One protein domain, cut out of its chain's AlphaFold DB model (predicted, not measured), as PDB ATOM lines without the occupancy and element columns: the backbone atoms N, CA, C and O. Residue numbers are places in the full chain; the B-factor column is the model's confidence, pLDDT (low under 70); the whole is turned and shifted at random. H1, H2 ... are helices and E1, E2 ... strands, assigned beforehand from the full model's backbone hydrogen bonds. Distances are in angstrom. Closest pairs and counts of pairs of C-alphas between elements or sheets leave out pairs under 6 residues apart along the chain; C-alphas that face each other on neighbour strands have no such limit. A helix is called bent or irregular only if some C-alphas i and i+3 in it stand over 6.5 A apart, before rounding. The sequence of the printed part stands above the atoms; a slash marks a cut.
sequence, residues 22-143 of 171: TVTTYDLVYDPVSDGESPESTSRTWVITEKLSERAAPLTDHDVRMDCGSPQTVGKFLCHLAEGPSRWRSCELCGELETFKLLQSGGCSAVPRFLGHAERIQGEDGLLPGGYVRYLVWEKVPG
ATOM      1  N   THR A  22     506.952 235.195 469.354       89.31
ATOM      2  CA  THR A  22     507.090 234.830 467.943       89.31
ATOM      3  C   THR A  22     508.537 234.576 467.560       89.31
ATOM      4  O   THR A  22     509.431 235.308 467.988       89.31
ATOM      5  N   VAL A  23     508.761 233.613 466.671       87.44
ATOM      6  CA  VAL A  23     510.046 233.391 466.003       87.44
ATOM      7  C   VAL A  23     509.881 233.541 464.498       87.44
ATOM      8  O   VAL A  23     508.950 232.991 463.922       87.44
ATOM      9  N   THR A  24     510.794 234.257 463.849       87.25
ATOM     10  CA  THR A  24     510.839 234.337 462.385       87.25
ATOM     11  C   THR A  24     511.970 233.474 461.862       87.25
ATOM     12  O   THR A  24     513.135 233.732 462.167       87.25
ATOM     13  N   THR A  25     511.619 232.457 461.083       84.31
ATOM     14  CA  THR A  25     512.544 231.533 460.434       84.31
ATOM     15  C   THR A  25     512.678 231.810 458.949       84.31
ATOM     16  O   THR A  25     511.836 232.472 458.345       84.31
ATOM     17  N   TYR A  26     513.711 231.224 458.364       77.62
ATOM     18  CA  TYR A  26     514.076 231.364 456.964       77.62
ATOM     19  C   TYR A  26     514.025 230.005 456.284       77.62
ATOM     20  O   TYR A  26     514.537 229.019 456.827       77.62
ATOM     21  N   ASP A  27     513.424 229.971 455.096       72.94
ATOM     22  CA  ASP A  27     513.622 228.876 454.160       72.94
ATOM     23  C   ASP A  27     514.969 229.073 453.462       72.94
ATOM     24  O   ASP A  27     515.290 230.157 452.955       72.94
ATOM     25  N   LEU A  28     515.758 228.005 453.426       59.66
ATOM     26  CA  LEU A  28     516.936 227.930 452.578       59.66
ATOM     27  C   LEU A  28     516.474 227.458 451.202       59.66
ATOM     28  O   LEU A  28     516.490 226.263 450.914       59.66
ATOM     29  N   VAL A  29     516.022 228.389 450.362       54.72
ATOM     30  CA  VAL A  29     515.881 228.103 448.932       54.72
ATOM     31  C   VAL A  29     517.295 228.101 448.361       54.72
ATOM     32  O   VAL A  29     517.884 229.153 448.126       54.72
ATOM     33  N   TYR A  30     517.889 226.917 448.237       47.38
ATOM     34  CA  TYR A  30     519.116 226.757 447.469       47.38
ATOM     35  C   TYR A  30     518.707 226.639 446.004       47.38
ATOM     36  O   TYR A  30     518.219 225.587 445.594       47.38
ATOM     37  N   ASP A  31     518.841 227.725 445.243       46.78
ATOM     38  CA  ASP A  31     518.654 227.695 443.795       46.78
ATOM     39  C   ASP A  31     520.026 227.492 443.125       46.78
ATOM     40  O   ASP A  31     520.851 228.411 443.129       46.78
ATOM     41  N   PRO A  32     520.339 226.290 442.603       47.84
ATOM     42  CA  PRO A  32     521.649 225.997 442.027       47.84
ATOM     43  C   PRO A  32     521.894 226.674 440.665       47.84
ATOM     44  O   PRO A  32     522.949 226.439 440.077       47.84
ATOM     45  N   VAL A  33     520.954 227.480 440.144       49.06
ATOM     46  CA  VAL A  33     521.026 228.087 438.797       49.06
ATOM     47  C   VAL A  33     520.955 229.626 438.812       49.06
ATOM     48  O   VAL A  33     520.808 230.243 437.760       49.06
ATOM     49  N   SER A  34     521.063 230.288 439.968       47.56
ATOM     50  CA  SER A  34     521.004 231.757 439.990       47.56
ATOM     51  C   SER A  34     522.355 232.382 439.616       47.56
ATOM     52  O   SER A  34     523.279 232.465 440.432       47.56
ATOM     53  N   ASP A  35     522.455 232.841 438.367       45.41
ATOM     54  CA  ASP A  35     523.460 233.797 437.897       45.41
ATOM     55  C   ASP A  35     523.300 235.128 438.661       45.41
ATOM     56  O   ASP A  35     522.659 236.073 438.210       45.41
ATOM     57  N   GLY A  36     523.900 235.217 439.848       49.97
ATOM     58  CA  GLY A  36     524.203 236.491 440.503       49.97
ATOM     59  C   GLY A  36     523.087 237.176 441.305       49.97
ATOM     60  O   GLY A  36     523.367 238.228 441.883       49.97
ATOM     61  N   GLU A  37     521.881 236.611 441.430       46.62
ATOM     62  CA  GLU A  37     520.866 237.109 442.374       46.62
ATOM     63  C   GLU A  37     520.880 236.312 443.688       46.62
ATOM     64  O   GLU A  37     520.791 235.083 443.706       46.62
ATOM     65  N   SER A  38     521.022 237.036 444.806       49.38
ATOM     66  CA  SER A  38     520.977 236.481 446.165       49.38
ATOM     67  C   SER A  38     519.657 235.726 446.364       49.38
ATOM     68  O   SER A  38     518.613 236.313 446.084       49.38
ATOM     69  N   PRO A  39     519.667 234.463 446.840       51.62
ATOM     70  CA  PRO A  39     518.442 233.686 446.976       51.62
ATOM     71  C   PRO A  39     517.457 234.438 447.871       51.62
ATOM     72  O   PRO A  39     517.774 234.760 449.023       51.62
ATOM     73  N   GLU A  40     516.270 234.733 447.339       51.25
ATOM     74  CA  GLU A  40     515.178 235.328 448.102       51.25
ATOM     75  C   GLU A  40     514.764 234.346 449.200       51.25
ATOM     76  O   GLU A  40     513.987 233.409 449.004       51.25
ATOM     77  N   SER A  41     515.333 234.529 450.388       60.66
ATOM     78  CA  SER A  41     514.953 233.732 451.539       60.66
ATOM     79  C   SER A  41     513.533 234.115 451.938       60.66
ATOM     80  O   SER A  41     513.279 235.211 452.445       60.66
ATOM     81  N   THR A  42     512.593 233.203 451.695       72.88
ATOM     82  CA  THR A  42     511.226 233.368 452.179       72.88
ATOM     83  C   THR A  42     511.253 233.227 453.694       72.88
ATOM     84  O   THR A  42     511.658 232.193 454.229       72.88
ATOM     85  N   SER A  43     510.839 234.277 454.394       81.69
ATOM     86  CA  SER A  43     510.716 234.238 455.842       81.69
ATOM     87  C   SER A  43     509.310 233.833 456.271       81.69
ATOM     88  O   SER A  43     508.314 234.125 455.606       81.69
ATOM     89  N   ARG A  44     509.227 233.145 457.406       84.69
ATOM     90  CA  ARG A  44     507.976 232.727 458.042       84.69
ATOM     91  C   ARG A  44     508.022 233.071 459.513       84.69
ATOM     92  O   ARG A  44     509.009 232.772 460.176       84.69
ATOM     93  N   THR A  45     506.954 233.658 460.032       89.19
ATOM     94  CA  THR A  45     506.828 233.937 461.465       89.19
ATOM     95  C   THR A  45     505.945 232.883 462.113       89.19
ATOM     96  O   THR A  45     504.932 232.496 461.546       89.19
ATOM     97  N   TRP A  46     506.322 232.417 463.298       88.62
ATOM     98  CA  TRP A  46     505.625 231.384 464.055       88.62
ATOM     99  C   TRP A  46     505.296 231.902 465.444       88.62
ATOM    100  O   TRP A  46     506.178 232.440 466.110       88.62
ATOM    101  N   VAL A  47     504.061 231.713 465.899       89.12
ATOM    102  CA  VAL A  47     503.667 231.966 467.290       89.12
ATOM    103  C   VAL A  47     503.921 230.703 468.099       89.12
ATOM    104  O   VAL A  47     503.424 229.633 467.747       89.12
ATOM    105  N   ILE A  48     504.681 230.819 469.184       89.50
ATOM    106  CA  ILE A  48     504.951 229.725 470.118       89.50
ATOM    107  C   ILE A  48     503.766 229.615 471.076       89.50
ATOM    108  O   ILE A  48     503.511 230.526 471.861       89.50
ATOM    109  N   THR A  49     503.037 228.504 471.036       87.75
ATOM    110  CA  THR A  49     501.762 228.362 471.757       87.75
ATOM    111  C   THR A  49     501.861 227.485 472.994       87.75
ATOM    112  O   THR A  49     501.128 227.699 473.954       87.75
ATOM    113  N   GLU A  50     502.747 226.492 472.989       86.38
ATOM    114  CA  GLU A  50     502.827 225.504 474.064       86.38
ATOM    115  C   GLU A  50     504.254 224.990 474.222       86.38
ATOM    116  O   GLU A  50     504.942 224.736 473.235       86.38
ATOM    117  N   LYS A  51     504.697 224.804 475.465       87.38
ATOM    118  CA  LYS A  51     505.960 224.134 475.775       87.38
ATOM    119  C   LYS A  51     505.701 222.645 475.984       87.38
ATOM    120  O   LYS A  51     505.001 222.280 476.921       87.38
ATOM    121  N   LEU A  52     506.316 221.808 475.157       84.88
ATOM    122  CA  LEU A  52     506.171 220.352 475.198       84.88
ATOM    123  C   LEU A  52     507.220 219.703 476.106       84.88
ATOM    124  O   LEU A  52     506.906 218.802 476.875       84.88
ATOM    125  N   SER A  53     508.470 220.165 476.042       84.69
ATOM    126  CA  SER A  53     509.549 219.672 476.905       84.69
ATOM    127  C   SER A  53     510.690 220.684 477.027       84.69
ATOM    128  O   SER A  53     510.805 221.613 476.227       84.69
ATOM    129  N   GLU A  54     511.533 220.530 478.048       85.88
ATOM    130  CA  GLU A  54     512.826 221.212 478.167       85.88
ATOM    131  C   GLU A  54     513.826 220.277 478.832       85.88
ATOM    132  O   GLU A  54     513.486 219.582 479.789       85.88
ATOM    133  N   ARG A  55     515.054 220.278 478.321       82.31
ATOM    134  CA  ARG A  55     516.182 219.544 478.879       82.31
ATOM    135  C   ARG A  55     517.387 220.466 478.952       82.31
ATOM    136  O   ARG A  55     517.792 221.035 477.938       82.31
ATOM    137  N   ALA A  56     517.970 220.575 480.136       84.00
ATOM    138  CA  ALA A  56     519.266 221.208 480.328       84.00
ATOM    139  C   ALA A  56     520.360 220.132 480.288       84.00
ATOM    140  O   ALA A  56     520.248 219.104 480.950       84.00
ATOM    141  N   ALA A  57     521.405 220.380 479.509       81.00
ATOM    142  CA  ALA A  57     522.626 219.589 479.448       81.00
ATOM    143  C   ALA A  57     523.787 220.472 479.940       81.00
ATOM    144  O   ALA A  57     524.467 221.106 479.124       81.00
ATOM    145  N   PRO A  58     523.962 220.609 481.269       83.06
ATOM    146  CA  PRO A  58     525.124 221.286 481.826       83.06
ATOM    147  C   PRO A  58     526.385 220.445 481.587       83.06
ATOM    148  O   PRO A  58     526.299 219.227 481.441       83.06
ATOM    149  N   LEU A  59     527.550 221.091 481.588       81.81
ATOM    150  CA  LEU A  59     528.841 220.402 481.544       81.81
ATOM    151  C   LEU A  59     529.508 220.437 482.913       81.81
ATOM    152  O   LEU A  59     529.439 221.445 483.621       81.81
ATOM    153  N   THR A  60     530.178 219.347 483.266       84.56
ATOM    154  CA  THR A  60     531.116 219.306 484.388       84.56
ATOM    155  C   THR A  60     532.510 219.752 483.946       84.56
ATOM    156  O   THR A  60     532.831 219.742 482.758       84.56
ATOM    157  N   ASP A  61     533.389 220.068 484.900       85.00
ATOM    158  CA  ASP A  61     534.802 220.367 484.610       85.00
ATOM    159  C   ASP A  61     535.498 219.232 483.844       85.00
ATOM    160  O   ASP A  61     536.387 219.466 483.021       85.00
ATOM    161  N   HIS A  62     535.097 217.983 484.110       84.81
ATOM    162  CA  HIS A  62     535.598 216.830 483.375       84.81
ATOM    163  C   HIS A  62     535.170 216.883 481.907       84.81
ATOM    164  O   HIS A  62     536.022 216.727 481.038       84.81
ATOM    165  N   ASP A  63     533.893 217.155 481.638       82.88
ATOM    166  CA  ASP A  63     533.346 217.222 480.277       82.88
ATOM    167  C   ASP A  63     533.983 218.357 479.468       82.88
ATOM    168  O   ASP A  63     534.307 218.178 478.296       82.88
ATOM    169  N   VAL A  64     534.240 219.502 480.111       81.38
ATOM    170  CA  VAL A  64     534.967 220.625 479.497       81.38
ATOM    171  C   VAL A  64     536.391 220.210 479.133       81.38
ATOM    172  O   VAL A  64     536.844 220.456 478.019       81.38
ATOM    173  N   ARG A  65     537.106 219.538 480.045       84.81
ATOM    174  CA  ARG A  65     538.472 219.055 479.777       84.81
ATOM    175  C   ARG A  65     538.515 218.012 478.659       84.81
ATOM    176  O   ARG A  65     539.521 217.918 477.962       84.81
ATOM    177  N   MET A  66     537.461 217.215 478.531       83.06
ATOM    178  CA  MET A  66     537.327 216.186 477.502       83.06
ATOM    179  C   MET A  66     536.736 216.722 476.190       83.06
ATOM    180  O   MET A  66     536.518 215.929 475.276       83.06
ATOM    181  N   ASP A  67     536.500 218.035 476.089       81.69
ATOM    182  CA  ASP A  67     535.918 218.706 474.923       81.69
ATOM    183  C   ASP A  67     534.592 218.068 474.466       81.69
ATOM    184  O   ASP A  67     534.318 217.883 473.281       81.69
ATOM    185  N   CYS A  68     533.732 217.701 475.425       77.31
ATOM    186  CA  CYS A  68     532.443 217.045 475.171       77.31
ATOM    187  C   CYS A  68     531.361 217.983 474.588       77.31
ATOM    188  O   CYS A  68     530.170 217.678 474.657       77.31
ATOM    189  N   GLY A  69     531.759 219.113 473.998       74.44
ATOM    190  CA  GLY A  69     530.875 220.108 473.396       74.44
ATOM    191  C   GLY A  69     530.580 221.295 474.311       74.44
ATOM    192  O   GLY A  69     531.351 221.626 475.206       74.44
ATOM    193  N   SER A  70     529.467 221.984 474.048       74.81
ATOM    194  CA  SER A  70     529.048 223.188 474.780       74.81
ATOM    195  C   SER A  70     527.846 222.906 475.686       74.81
ATOM    196  O   SER A  70     526.977 222.113 475.308       74.81
ATOM    197  N   PRO A  71     527.746 223.564 476.859       80.19
ATOM    198  CA  PRO A  71     526.562 223.448 477.699       80.19
ATOM    199  C   PRO A  71     525.364 224.042 476.957       80.19
ATOM    200  O   PRO A  71     525.471 225.096 476.328       80.19
ATOM    201  N   GLN A  72     524.214 223.377 477.029       83.25
ATOM    202  CA  GLN A  72     523.022 223.815 476.302       83.25
ATOM    203  C   GLN A  72     521.733 223.533 477.064       83.25
ATOM    204  O   GLN A  72     521.647 222.609 477.869       83.25
ATOM    205  N   THR A  73     520.699 224.315 476.770       86.25
ATOM    206  CA  THR A  73     519.320 224.006 477.154       86.25
ATOM    207  C   THR A  73     518.479 223.941 475.893       86.25
ATOM    208  O   THR A  73     518.496 224.868 475.087       86.25
ATOM    209  N   VAL A  74     517.750 222.843 475.722       86.12
ATOM    210  CA  VAL A  74     516.908 222.587 474.550       86.12
ATOM    211  C   VAL A  74     515.459 222.527 475.000       86.12
ATOM    212  O   VAL A  74     515.132 221.786 475.925       86.12
ATOM    213  N   GLY A  75     514.587 223.287 474.344       86.94
ATOM    214  CA  GLY A  75     513.145 223.237 474.563       86.94
ATOM    215  C   GLY A  75     512.405 222.853 473.290       86.94
ATOM    216  O   GLY A  75     512.727 223.351 472.214       86.94
ATOM    217  N   LYS A  76     511.399 221.986 473.418       88.50
ATOM    218  CA  LYS A  76     510.482 221.636 472.330       88.50
ATOM    219  C   LYS A  76     509.159 222.352 472.548       88.50
ATOM    220  O   LYS A  76     508.602 222.298 473.646       88.50
ATOM    221  N   PHE A  77     508.645 222.983 471.502       89.88
ATOM    222  CA  PHE A  77     507.430 223.786 471.569       89.88
ATOM    223  C   PHE A  77     506.482 223.465 470.418       89.88
ATOM    224  O   PHE A  77     506.919 223.106 469.324       89.88
ATOM    225  N   LEU A  78     505.184 223.621 470.664       87.25
ATOM    226  CA  LEU A  78     504.184 223.724 469.612       87.25
ATOM    227  C   LEU A  78     504.136 225.169 469.115       87.25
ATOM    228  O   LEU A  78     504.194 226.112 469.910       87.25
ATOM    229  N   CYS A  79     504.012 225.335 467.803       89.50
ATOM    230  CA  CYS A  79     503.834 226.634 467.179       89.50
ATOM    231  C   CYS A  79     502.892 226.549 465.976       89.50
ATOM    232  O   CYS A  79     502.662 225.468 465.428       89.50
ATOM    233  N   HIS A  80     502.348 227.694 465.569       85.69
ATOM    234  CA  HIS A  80     501.611 227.852 464.315       85.69
ATOM    235  C   HIS A  80     502.131 229.056 463.533       85.69
ATOM    236  O   HIS A  80     502.773 229.936 464.106       85.69
ATOM    237  N   LEU A  81     501.862 229.098 462.231       87.81
ATOM    238  CA  LEU A  81     502.250 230.221 461.384       87.81
ATOM    239  C   LEU A  81     501.494 231.488 461.820       87.81
ATOM    240  O   LEU A  81     500.273 231.467 461.951       87.81
ATOM    241  N   ALA A  82     502.221 232.577 462.045       81.94
ATOM    242  CA  ALA A  82     501.662 233.914 462.167       81.94
ATOM    243  C   ALA A  82     501.470 234.483 460.756       81.94
ATOM    244  O   ALA A  82     502.382 234.411 459.928       81.94
ATOM    245  N   GLU A  83     500.307 235.059 460.464       66.62
ATOM    246  CA  GLU A  83     500.113 235.759 459.195       66.62
ATOM    247  C   GLU A  83     501.006 237.012 459.150       66.62
ATOM    248  O   GLU A  83     500.792 237.966 459.897       66.62
ATOM    249  N   GLY A  84     502.034 237.000 458.294       58.41
ATOM    250  CA  GLY A  84     502.867 238.171 458.001       58.41
ATOM    251  C   GLY A  84     504.359 237.861 457.778       58.41
ATOM    252  O   GLY A  84     504.969 237.148 458.582       58.41
ATOM    253  N   PRO A  85     504.983 238.407 456.717       46.81
ATOM    254  CA  PRO A  85     506.420 238.284 456.493       46.81
ATOM    255  C   PRO A  85     507.208 239.292 457.346       46.81
ATOM    256  O   PRO A  85     506.814 240.446 457.502       46.81
ATOM    257  N   SER A  86     508.367 238.883 457.859       46.19
ATOM    258  CA  SER A  86     509.327 239.767 458.539       46.19
ATOM    259  C   SER A  86     510.759 239.435 458.118       46.19
ATOM    260  O   SER A  86     511.100 238.288 457.846       46.19
ATOM    261  N   ARG A  87     511.607 240.457 457.980       39.41
ATOM    262  CA  ARG A  87     512.933 240.343 457.352       39.41
ATOM    263  C   ARG A  87     514.034 240.182 458.397       39.41
ATOM    264  O   ARG A  87     514.222 241.092 459.200       39.41
ATOM    265  N   TRP A  88     514.821 239.108 458.330       40.12
ATOM    266  CA  TRP A  88     516.085 238.970 459.067       40.12
ATOM    267  C   TRP A  88     517.047 237.987 458.381       40.12
ATOM    268  O   TRP A  88     516.735 237.458 457.319       40.12
ATOM    269  N   ARG A  89     518.293 237.901 458.864       37.06
ATOM    270  CA  ARG A  89     519.405 237.232 458.167       37.06
ATOM    271  C   ARG A  89     519.509 235.738 458.488       37.06
ATOM    272  O   ARG A  89     519.431 235.346 459.649       37.06
ATOM    273  N   SER A  90     519.743 234.954 457.435       39.16
ATOM    274  CA  SER A  90     520.120 233.537 457.464       39.16
ATOM    275  C   SER A  90     521.459 233.319 458.187       39.16
ATOM    276  O   SER A  90     522.317 234.205 458.180       39.16
ATOM    277  N   CYS A  91     521.635 232.151 458.805       40.38
ATOM    278  CA  CYS A  91     522.878 231.735 459.455       40.38
ATOM    279  C   CYS A  91     523.245 230.309 459.027       40.38
ATOM    280  O   CYS A  91     522.377 229.438 458.933       40.38
ATOM    281  N   GLU A  92     524.522 230.079 458.740       44.16
ATOM    282  CA  GLU A  92     525.025 228.805 458.240       44.16
ATOM    283  C   GLU A  92     525.220 227.763 459.354       44.16
ATOM    284  O   GLU A  92     525.939 227.976 460.321       44.16
ATOM    285  N   LEU A  93     524.586 226.611 459.115       46.72
ATOM    286  CA  LEU A  93     525.022 225.240 459.403       46.72
ATOM    287  C   LEU A  93     525.369 224.810 460.845       46.72
ATOM    288  O   LEU A  93     526.423 225.098 461.396       46.72
ATOM    289  N   CYS A  94     524.554 223.879 461.356       56.44
ATOM    290  CA  CYS A  94     524.942 222.912 462.386       56.44
ATOM    291  C   CYS A  94     524.425 221.512 462.028       56.44
ATOM    292  O   CYS A  94     523.474 221.379 461.260       56.44
ATOM    293  N   GLY A  95     525.023 220.471 462.619       61.75
ATOM    294  CA  GLY A  95     524.807 219.070 462.227       61.75
ATOM    295  C   GLY A  95     523.348 218.596 462.206       61.75
ATOM    296  O   GLY A  95     522.986 217.808 461.338       61.75
ATOM    297  N   GLU A  96     522.484 219.096 463.094       73.75
ATOM    298  CA  GLU A  96     521.053 218.749 463.086       73.75
ATOM    299  C   GLU A  96     520.321 219.333 461.866       73.75
ATOM    300  O   GLU A  96     519.571 218.624 461.197       73.75
ATOM    301  N   LEU A  97     520.608 220.590 461.508       72.62
ATOM    302  CA  LEU A  97     520.067 221.224 460.303       72.62
ATOM    303  C   LEU A  97     520.545 220.500 459.035       72.62
ATOM    304  O   LEU A  97     519.745 220.236 458.142       72.62
ATOM    305  N   GLU A  98     521.827 220.135 458.974       73.56
ATOM    306  CA  GLU A  98     522.385 219.357 457.858       73.56
ATOM    307  C   GLU A  98     521.768 217.965 457.754       73.56
ATOM    308  O   GLU A  98     521.475 217.492 456.659       73.56
ATOM    309  N   THR A  99     521.494 217.332 458.893       77.38
ATOM    310  CA  THR A  99     520.815 216.036 458.931       77.38
ATOM    311  C   THR A  99     519.403 216.151 458.359       77.38
ATOM    312  O   THR A  99     519.046 215.369 457.480       77.38
ATOM    313  N   PHE A 100     518.620 217.156 458.772       76.88
ATOM    314  CA  PHE A 100     517.291 217.414 458.202       76.88
ATOM    315  C   PHE A 100     517.346 217.676 456.692       76.88
ATOM    316  O   PHE A 100     516.553 217.099 455.948       76.88
ATOM    317  N   LYS A 101     518.305 218.483 456.223       73.62
ATOM    318  CA  LYS A 101     518.500 218.744 454.788       73.62
ATOM    319  C   LYS A 101     518.822 217.477 454.014       73.62
ATOM    320  O   LYS A 101     518.185 217.209 452.998       73.62
ATOM    321  N   LEU A 102     519.788 216.695 454.489       79.19
ATOM    322  CA  LEU A 102     520.212 215.468 453.828       79.19
ATOM    323  C   LEU A 102     519.037 214.493 453.718       79.19
ATOM    324  O   LEU A 102     518.746 213.996 452.634       79.19
ATOM    325  N   LEU A 103     518.311 214.294 454.817       79.06
ATOM    326  CA  LEU A 103     517.147 213.415 454.874       79.06
ATOM    327  C   LEU A 103     516.024 213.857 453.931       79.06
ATOM    328  O   LEU A 103     515.456 213.026 453.221       79.06
ATOM    329  N   GLN A 104     515.725 215.154 453.894       77.44
ATOM    330  CA  GLN A 104     514.671 215.685 453.038       77.44
ATOM    331  C   GLN A 104     515.072 215.668 451.557       77.44
ATOM    332  O   GLN A 104     514.257 215.300 450.715       77.44
ATOM    333  N   SER A 105     516.331 215.985 451.238       75.69
ATOM    334  CA  SER A 105     516.873 215.886 449.875       75.69
ATOM    335  C   SER A 105     516.883 214.446 449.348       75.69
ATOM    336  O   SER A 105     516.662 214.225 448.161       75.69
ATOM    337  N   GLY A 106     517.054 213.464 450.240       75.44
ATOM    338  CA  GLY A 106     516.944 212.038 449.932       75.44
ATOM    339  C   GLY A 106     515.511 211.524 449.774       75.44
ATOM    340  O   GLY A 106     515.333 210.334 449.536       75.44
ATOM    341  N   GLY A 107     514.484 212.371 449.924       75.56
ATOM    342  CA  GLY A 107     513.081 211.960 449.812       75.56
ATOM    343  C   GLY A 107     512.602 211.051 450.949       75.56
ATOM    344  O   GLY A 107     511.630 210.315 450.775       75.56
ATOM    345  N   CYS A 108     513.267 211.082 452.109       80.12
ATOM    346  CA  CYS A 108     512.920 210.226 453.238       80.12
ATOM    347  C   CYS A 108     511.541 210.596 453.804       80.12
ATOM    348  O   CYS A 108     511.374 211.622 454.462       80.12
ATOM    349  N   SER A 109     510.550 209.729 453.583       81.56
ATOM    350  CA  SER A 109     509.169 209.927 454.055       81.56
ATOM    351  C   SER A 109     508.992 209.775 455.571       81.56
ATOM    352  O   SER A 109     507.942 210.110 456.112       81.56
ATOM    353  N   ALA A 110     510.014 209.272 456.265       82.00
ATOM    354  CA  ALA A 110     509.983 209.018 457.701       82.00
ATOM    355  C   ALA A 110     510.441 210.208 458.554       82.00
ATOM    356  O   ALA A 110     510.405 210.140 459.783       82.00
ATOM    357  N   VAL A 111     510.900 211.284 457.914       81.25
ATOM    358  CA  VAL A 111     511.429 212.469 458.584       81.25
ATOM    359  C   VAL A 111     510.406 213.592 458.451       81.25
ATOM    360  O   VAL A 111     509.917 213.828 457.346       81.25
ATOM    361  N   PRO A 112     510.064 214.289 459.548       84.56
ATOM    362  CA  PRO A 112     509.157 215.424 459.479       84.56
ATOM    363  C   PRO A 112     509.667 216.475 458.497       84.56
ATOM    364  O   PRO A 112     510.867 216.760 458.457       84.56
ATOM    365  N   ARG A 113     508.760 217.102 457.747       83.94
ATOM    366  CA  ARG A 113     509.138 218.170 456.822       83.94
ATOM    367  C   ARG A 113     509.782 219.327 457.584       83.94
ATOM    368  O   ARG A 113     509.176 219.878 458.504       83.94
ATOM    369  N   PHE A 114     510.982 219.730 457.179       85.62
ATOM    370  CA  PHE A 114     511.627 220.919 457.721       85.62
ATOM    371  C   PHE A 114     510.931 222.185 457.191       85.62
ATOM    372  O   PHE A 114     510.584 222.265 456.010       85.62
ATOM    373  N   LEU A 115     510.670 223.148 458.079       84.50
ATOM    374  CA  LEU A 115     509.860 224.346 457.806       84.50
ATOM    375  C   LEU A 115     510.645 225.657 457.898       84.50
ATOM    376  O   LEU A 115     510.119 226.687 457.474       84.50
ATOM    377  N   GLY A 116     511.840 225.626 458.493       83.81
ATOM    378  CA  GLY A 116     512.740 226.769 458.585       83.81
ATOM    379  C   GLY A 116     513.609 226.756 459.843       83.81
ATOM    380  O   GLY A 116     513.363 226.021 460.800       83.81
ATOM    381  N   HIS A 117     514.635 227.606 459.850       85.69
ATOM    382  CA  HIS A 117     515.471 227.853 461.027       85.69
ATOM    383  C   HIS A 117     515.686 229.344 461.278       85.69
ATOM    384  O   HIS A 117     515.490 230.180 460.396       85.69
ATOM    385  N   ALA A 118     516.128 229.666 462.487       84.25
ATOM    386  CA  ALA A 118     516.644 230.976 462.845       84.25
ATOM    387  C   ALA A 118     517.778 230.830 463.856       84.25
ATOM    388  O   ALA A 118     517.777 229.911 464.672       84.25
ATOM    389  N   GLU A 119     518.718 231.764 463.842       84.69
ATOM    390  CA  GLU A 119     519.734 231.883 464.881       84.69
ATOM    391  C   GLU A 119     519.899 233.347 465.272       84.69
ATOM    392  O   GLU A 119     519.760 234.256 464.446       84.69
ATOM    393  N   ARG A 120     520.163 233.581 466.555       82.88
ATOM    394  CA  ARG A 120     520.413 234.913 467.093       82.88
ATOM    395  C   ARG A 120     521.433 234.858 468.225       82.88
ATOM    396  O   ARG A 120     521.301 234.037 469.128       82.88
ATOM    397  N   ILE A 121     522.374 235.801 468.216       85.88
ATOM    398  CA  ILE A 121     523.257 236.080 469.355       85.88
ATOM    399  C   ILE A 121     522.468 236.780 470.467       85.88
ATOM    400  O   ILE A 121     521.679 237.699 470.221       85.88
ATOM    401  N   GLN A 122     522.670 236.323 471.693       83.31
ATOM    402  CA  GLN A 122     522.060 236.855 472.899       83.31
ATOM    403  C   GLN A 122     522.799 238.122 473.344       83.31
ATOM    404  O   GLN A 122     524.027 238.159 473.372       83.31
ATOM    405  N   GLY A 123     522.034 239.168 473.674       82.44
ATOM    406  CA  GLY A 123     522.586 240.389 474.268       82.44
ATOM    407  C   GLY A 123     522.959 240.194 475.739       82.44
ATOM    408  O   GLY A 123     522.780 239.108 476.285       82.44
ATOM    409  N   GLU A 124     523.420 241.265 476.383       85.75
ATOM    410  CA  GLU A 124     523.847 241.261 477.794       85.75
ATOM    411  C   GLU A 124     522.744 240.827 478.772       85.75
ATOM    412  O   GLU A 124     523.025 240.186 479.777       85.75
ATOM    413  N   ASP A 125     521.480 241.101 478.443       80.69
ATOM    414  CA  ASP A 125     520.320 240.684 479.245       80.69
ATOM    415  C   ASP A 125     519.807 239.271 478.881       80.69
ATOM    416  O   ASP A 125     518.724 238.856 479.296       80.69
ATOM    417  N   GLY A 126     520.531 238.546 478.023       71.69
ATOM    418  CA  GLY A 126     520.182 237.194 477.591       71.69
ATOM    419  C   GLY A 126     520.440 236.134 478.663       71.69
ATOM    420  O   GLY A 126     521.175 236.353 479.619       71.69
ATOM    421  N   LEU A 127     519.875 234.935 478.470       72.31
ATOM    422  CA  LEU A 127     520.121 233.789 479.361       72.31
ATOM    423  C   LEU A 127     521.602 233.397 479.394       72.31
ATOM    424  O   LEU A 127     522.091 232.889 480.399       72.31
ATOM    425  N   LEU A 128     522.294 233.620 478.278       76.44
ATOM    426  CA  LEU A 128     523.730 233.449 478.155       76.44
ATOM    427  C   LEU A 128     524.299 234.653 477.388       76.44
ATOM    428  O   LEU A 128     524.255 234.638 476.157       76.44
ATOM    429  N   PRO A 129     524.790 235.704 478.073       80.81
ATOM    430  CA  PRO A 129     525.383 236.875 477.425       80.81
ATOM    431  C   PRO A 129     526.495 236.482 476.447       80.81
ATOM    432  O   PRO A 129     527.372 235.686 476.784       80.81
ATOM    433  N   GLY A 130     526.421 236.973 475.207       82.00
ATOM    434  CA  GLY A 130     527.347 236.600 474.127       82.00
ATOM    435  C   GLY A 130     527.157 235.184 473.561       82.00
ATOM    436  O   GLY A 130     527.800 234.826 472.576       82.00
ATOM    437  N   GLY A 131     526.260 234.382 474.140       83.94
ATOM    438  CA  GLY A 131     525.830 233.095 473.604       83.94
ATOM    439  C   GLY A 131     524.871 233.243 472.424       83.94
ATOM    440  O   GLY A 131     524.582 234.342 471.961       83.94
ATOM    441  N   TYR A 132     524.315 232.131 471.947       84.06
ATOM    442  CA  TYR A 132     523.335 232.132 470.859       84.06
ATOM    443  C   TYR A 132     522.078 231.344 471.229       84.06
ATOM    444  O   TYR A 132     522.076 230.543 472.162       84.06
ATOM    445  N   VAL A 133     520.989 231.609 470.512       84.75
ATOM    446  CA  VAL A 133     519.771 230.797 470.502       84.75
ATOM    447  C   VAL A 133     519.508 230.390 469.068       84.75
ATOM    448  O   VAL A 133     519.507 231.236 468.171       84.75
ATOM    449  N   ARG A 134     519.247 229.100 468.870       85.56
ATOM    450  CA  ARG A 134     518.856 228.545 467.581       85.56
ATOM    451  C   ARG A 134     517.448 227.981 467.656       85.56
ATOM    452  O   ARG A 134     517.101 227.273 468.596       85.56
ATOM    453  N   TYR A 135     516.670 228.272 466.626       87.25
ATOM    454  CA  TYR A 135     515.340 227.739 466.409       87.25
ATOM    455  C   TYR A 135     515.354 226.863 465.168       87.25
ATOM    456  O   TYR A 135     515.846 227.268 464.116       87.25
ATOM    457  N   LEU A 136     514.780 225.678 465.300       87.81
ATOM    458  CA  LEU A 136     514.488 224.764 464.211       87.81
ATOM    459  C   LEU A 136     512.980 224.522 464.244       87.81
ATOM    460  O   LEU A 136     512.428 224.232 465.307       87.81
ATOM    461  N   VAL A 137     512.313 224.679 463.104       88.50
ATOM    462  CA  VAL A 137     510.873 224.453 462.973       88.50
ATOM    463  C   VAL A 137     510.657 223.343 461.956       88.50
ATOM    464  O   VAL A 137     511.179 223.383 460.843       88.50
ATOM    465  N   TRP A 138     509.888 222.338 462.348       88.50
ATOM    466  CA  TRP A 138     509.547 221.188 461.521       88.50
ATOM    467  C   TRP A 138     508.086 220.789 461.746       88.50
ATOM    468  O   TRP A 138     507.432 221.229 462.693       88.50
ATOM    469  N   GLU A 139     507.564 219.968 460.846       88.94
ATOM    470  CA  GLU A 139     506.198 219.465 460.895       88.94
ATOM    471  C   GLU A 139     505.904 218.676 462.180       88.94
ATOM    472  O   GLU A 139     506.665 217.802 462.601       88.94
ATOM    473  N   LYS A 140     504.743 218.932 462.788       86.06
ATOM    474  CA  LYS A 140     504.233 218.074 463.857       86.06
ATOM    475  C   LYS A 140     503.698 216.776 463.247       86.06
ATOM    476  O   LYS A 140     502.671 216.790 462.577       86.06
ATOM    477  N   VAL A 141     504.356 215.660 463.547       85.31
ATOM    478  CA  VAL A 141     503.904 214.317 463.153       85.31
ATOM    479  C   VAL A 141     502.949 213.710 464.191       85.31
ATOM    480  O   VAL A 141     503.035 214.063 465.372       85.31
ATOM    481  N   PRO A 142     502.025 212.821 463.780       82.81
ATOM    482  CA  PRO A 142     501.178 212.081 464.713       82.81
ATOM    483  C   PRO A 142     501.989 211.075 465.543       82.81
ATOM    484  O   PRO A 142     503.053 210.620 465.126       82.81
ATOM    485  N   GLY A 143     501.436 210.681 466.691       84.19
ATOM    486  CA  GLY A 143     502.036 209.703 467.600       84.19
ATOM    487  C   GLY A 143     502.790 210.332 468.772       84.19
ATOM    488  O   GLY A 143     502.892 211.553 468.890       84.19
TER     489      GLY A 143
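This is residues 22 to 143 of the 171 residues of an uncharacterized protein of Aspergillus udagawae (UniProt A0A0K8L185). Five strands make a small, loose ring like a barrel, only partly closed: the long bent strands E2 and E3 run side by side and curve round the hairpin E4 and E5, E1 joins E2 on one side and packs on E4, and E3 only comes near E5. Residues 32 to 37 stick out as a free loop, the short helix H1 is at the far tip of the E2 and E3 arm, and H2 sits beside the first residues of E4. The printed part has 122 residues, with two named helices and five named strands in the order E1 E2 H1 E3 H2 E4 E5; the sheets E1 - E2 - E3 and E4 - E5 are antiparallel, and the class is mixed, helices and strands. It is only just loose, close to compact, with a radius of gyration of the C-alphas of 16.5 A and spans of 49 by 38 by 34 A.

E1, residues 22 to 26, and E2, residues 43 to 57, form an antiparallel hairpin, with N 25 and O 44 2.8 A apart, within hydrogen-bond range. E2 bends by 91 degrees at residue 50. E3, residues 72 to 82, is antiparallel to E2, with N 55 and O 74 at 2.8 A and N 82 and O 45 at 2.8 A; it bends by 66 degrees at residue 78. This sheet is strongly twisted, and E1 and E3 are its edge strands. H1, residues 61 to 65, is not on it, nor is H2, residues 95 to 105. E4, residues 114 to 121, and E5, residues 132 to 138, form an antiparallel hairpin, with N 118 and O 135 at 2.9 A. E1 and E4 have 8 pairs of C-alphas within 8 A, the closest those of Thr 25 and His 117, 4.7 A apart. E3 and E5 are near each other, while E2 and E5 are apart. The closest C-alphas of H2 and E4 are those of Phe 100 and Phe 114, 6.7 A apart. In H1 and H2 every O i to N i+4 pair is within hydrogen-bond range.

E1 begins at C-alpha 22 (507.090, 234.830, 467.943) and is 13.5 A long. E2 measures 30.2 A, E3 27.5 A, H2 15.0 A and E4 22.4 A, while H1 spans 6.2 A. E5 is 19.9 A long and ends at C-alpha 138 (509.547, 221.188, 461.521).

The C-alphas of Asp 35 and His 62, the two farthest apart, are 50.0 A apart. The printed part has no cut. The links E1 to E2 and E3 to H2 are long, with 16 and 12 residues. Mean pLDDT of the printed part is 75.4; it is under 70 at residues 28 to 41 and 83 to 95.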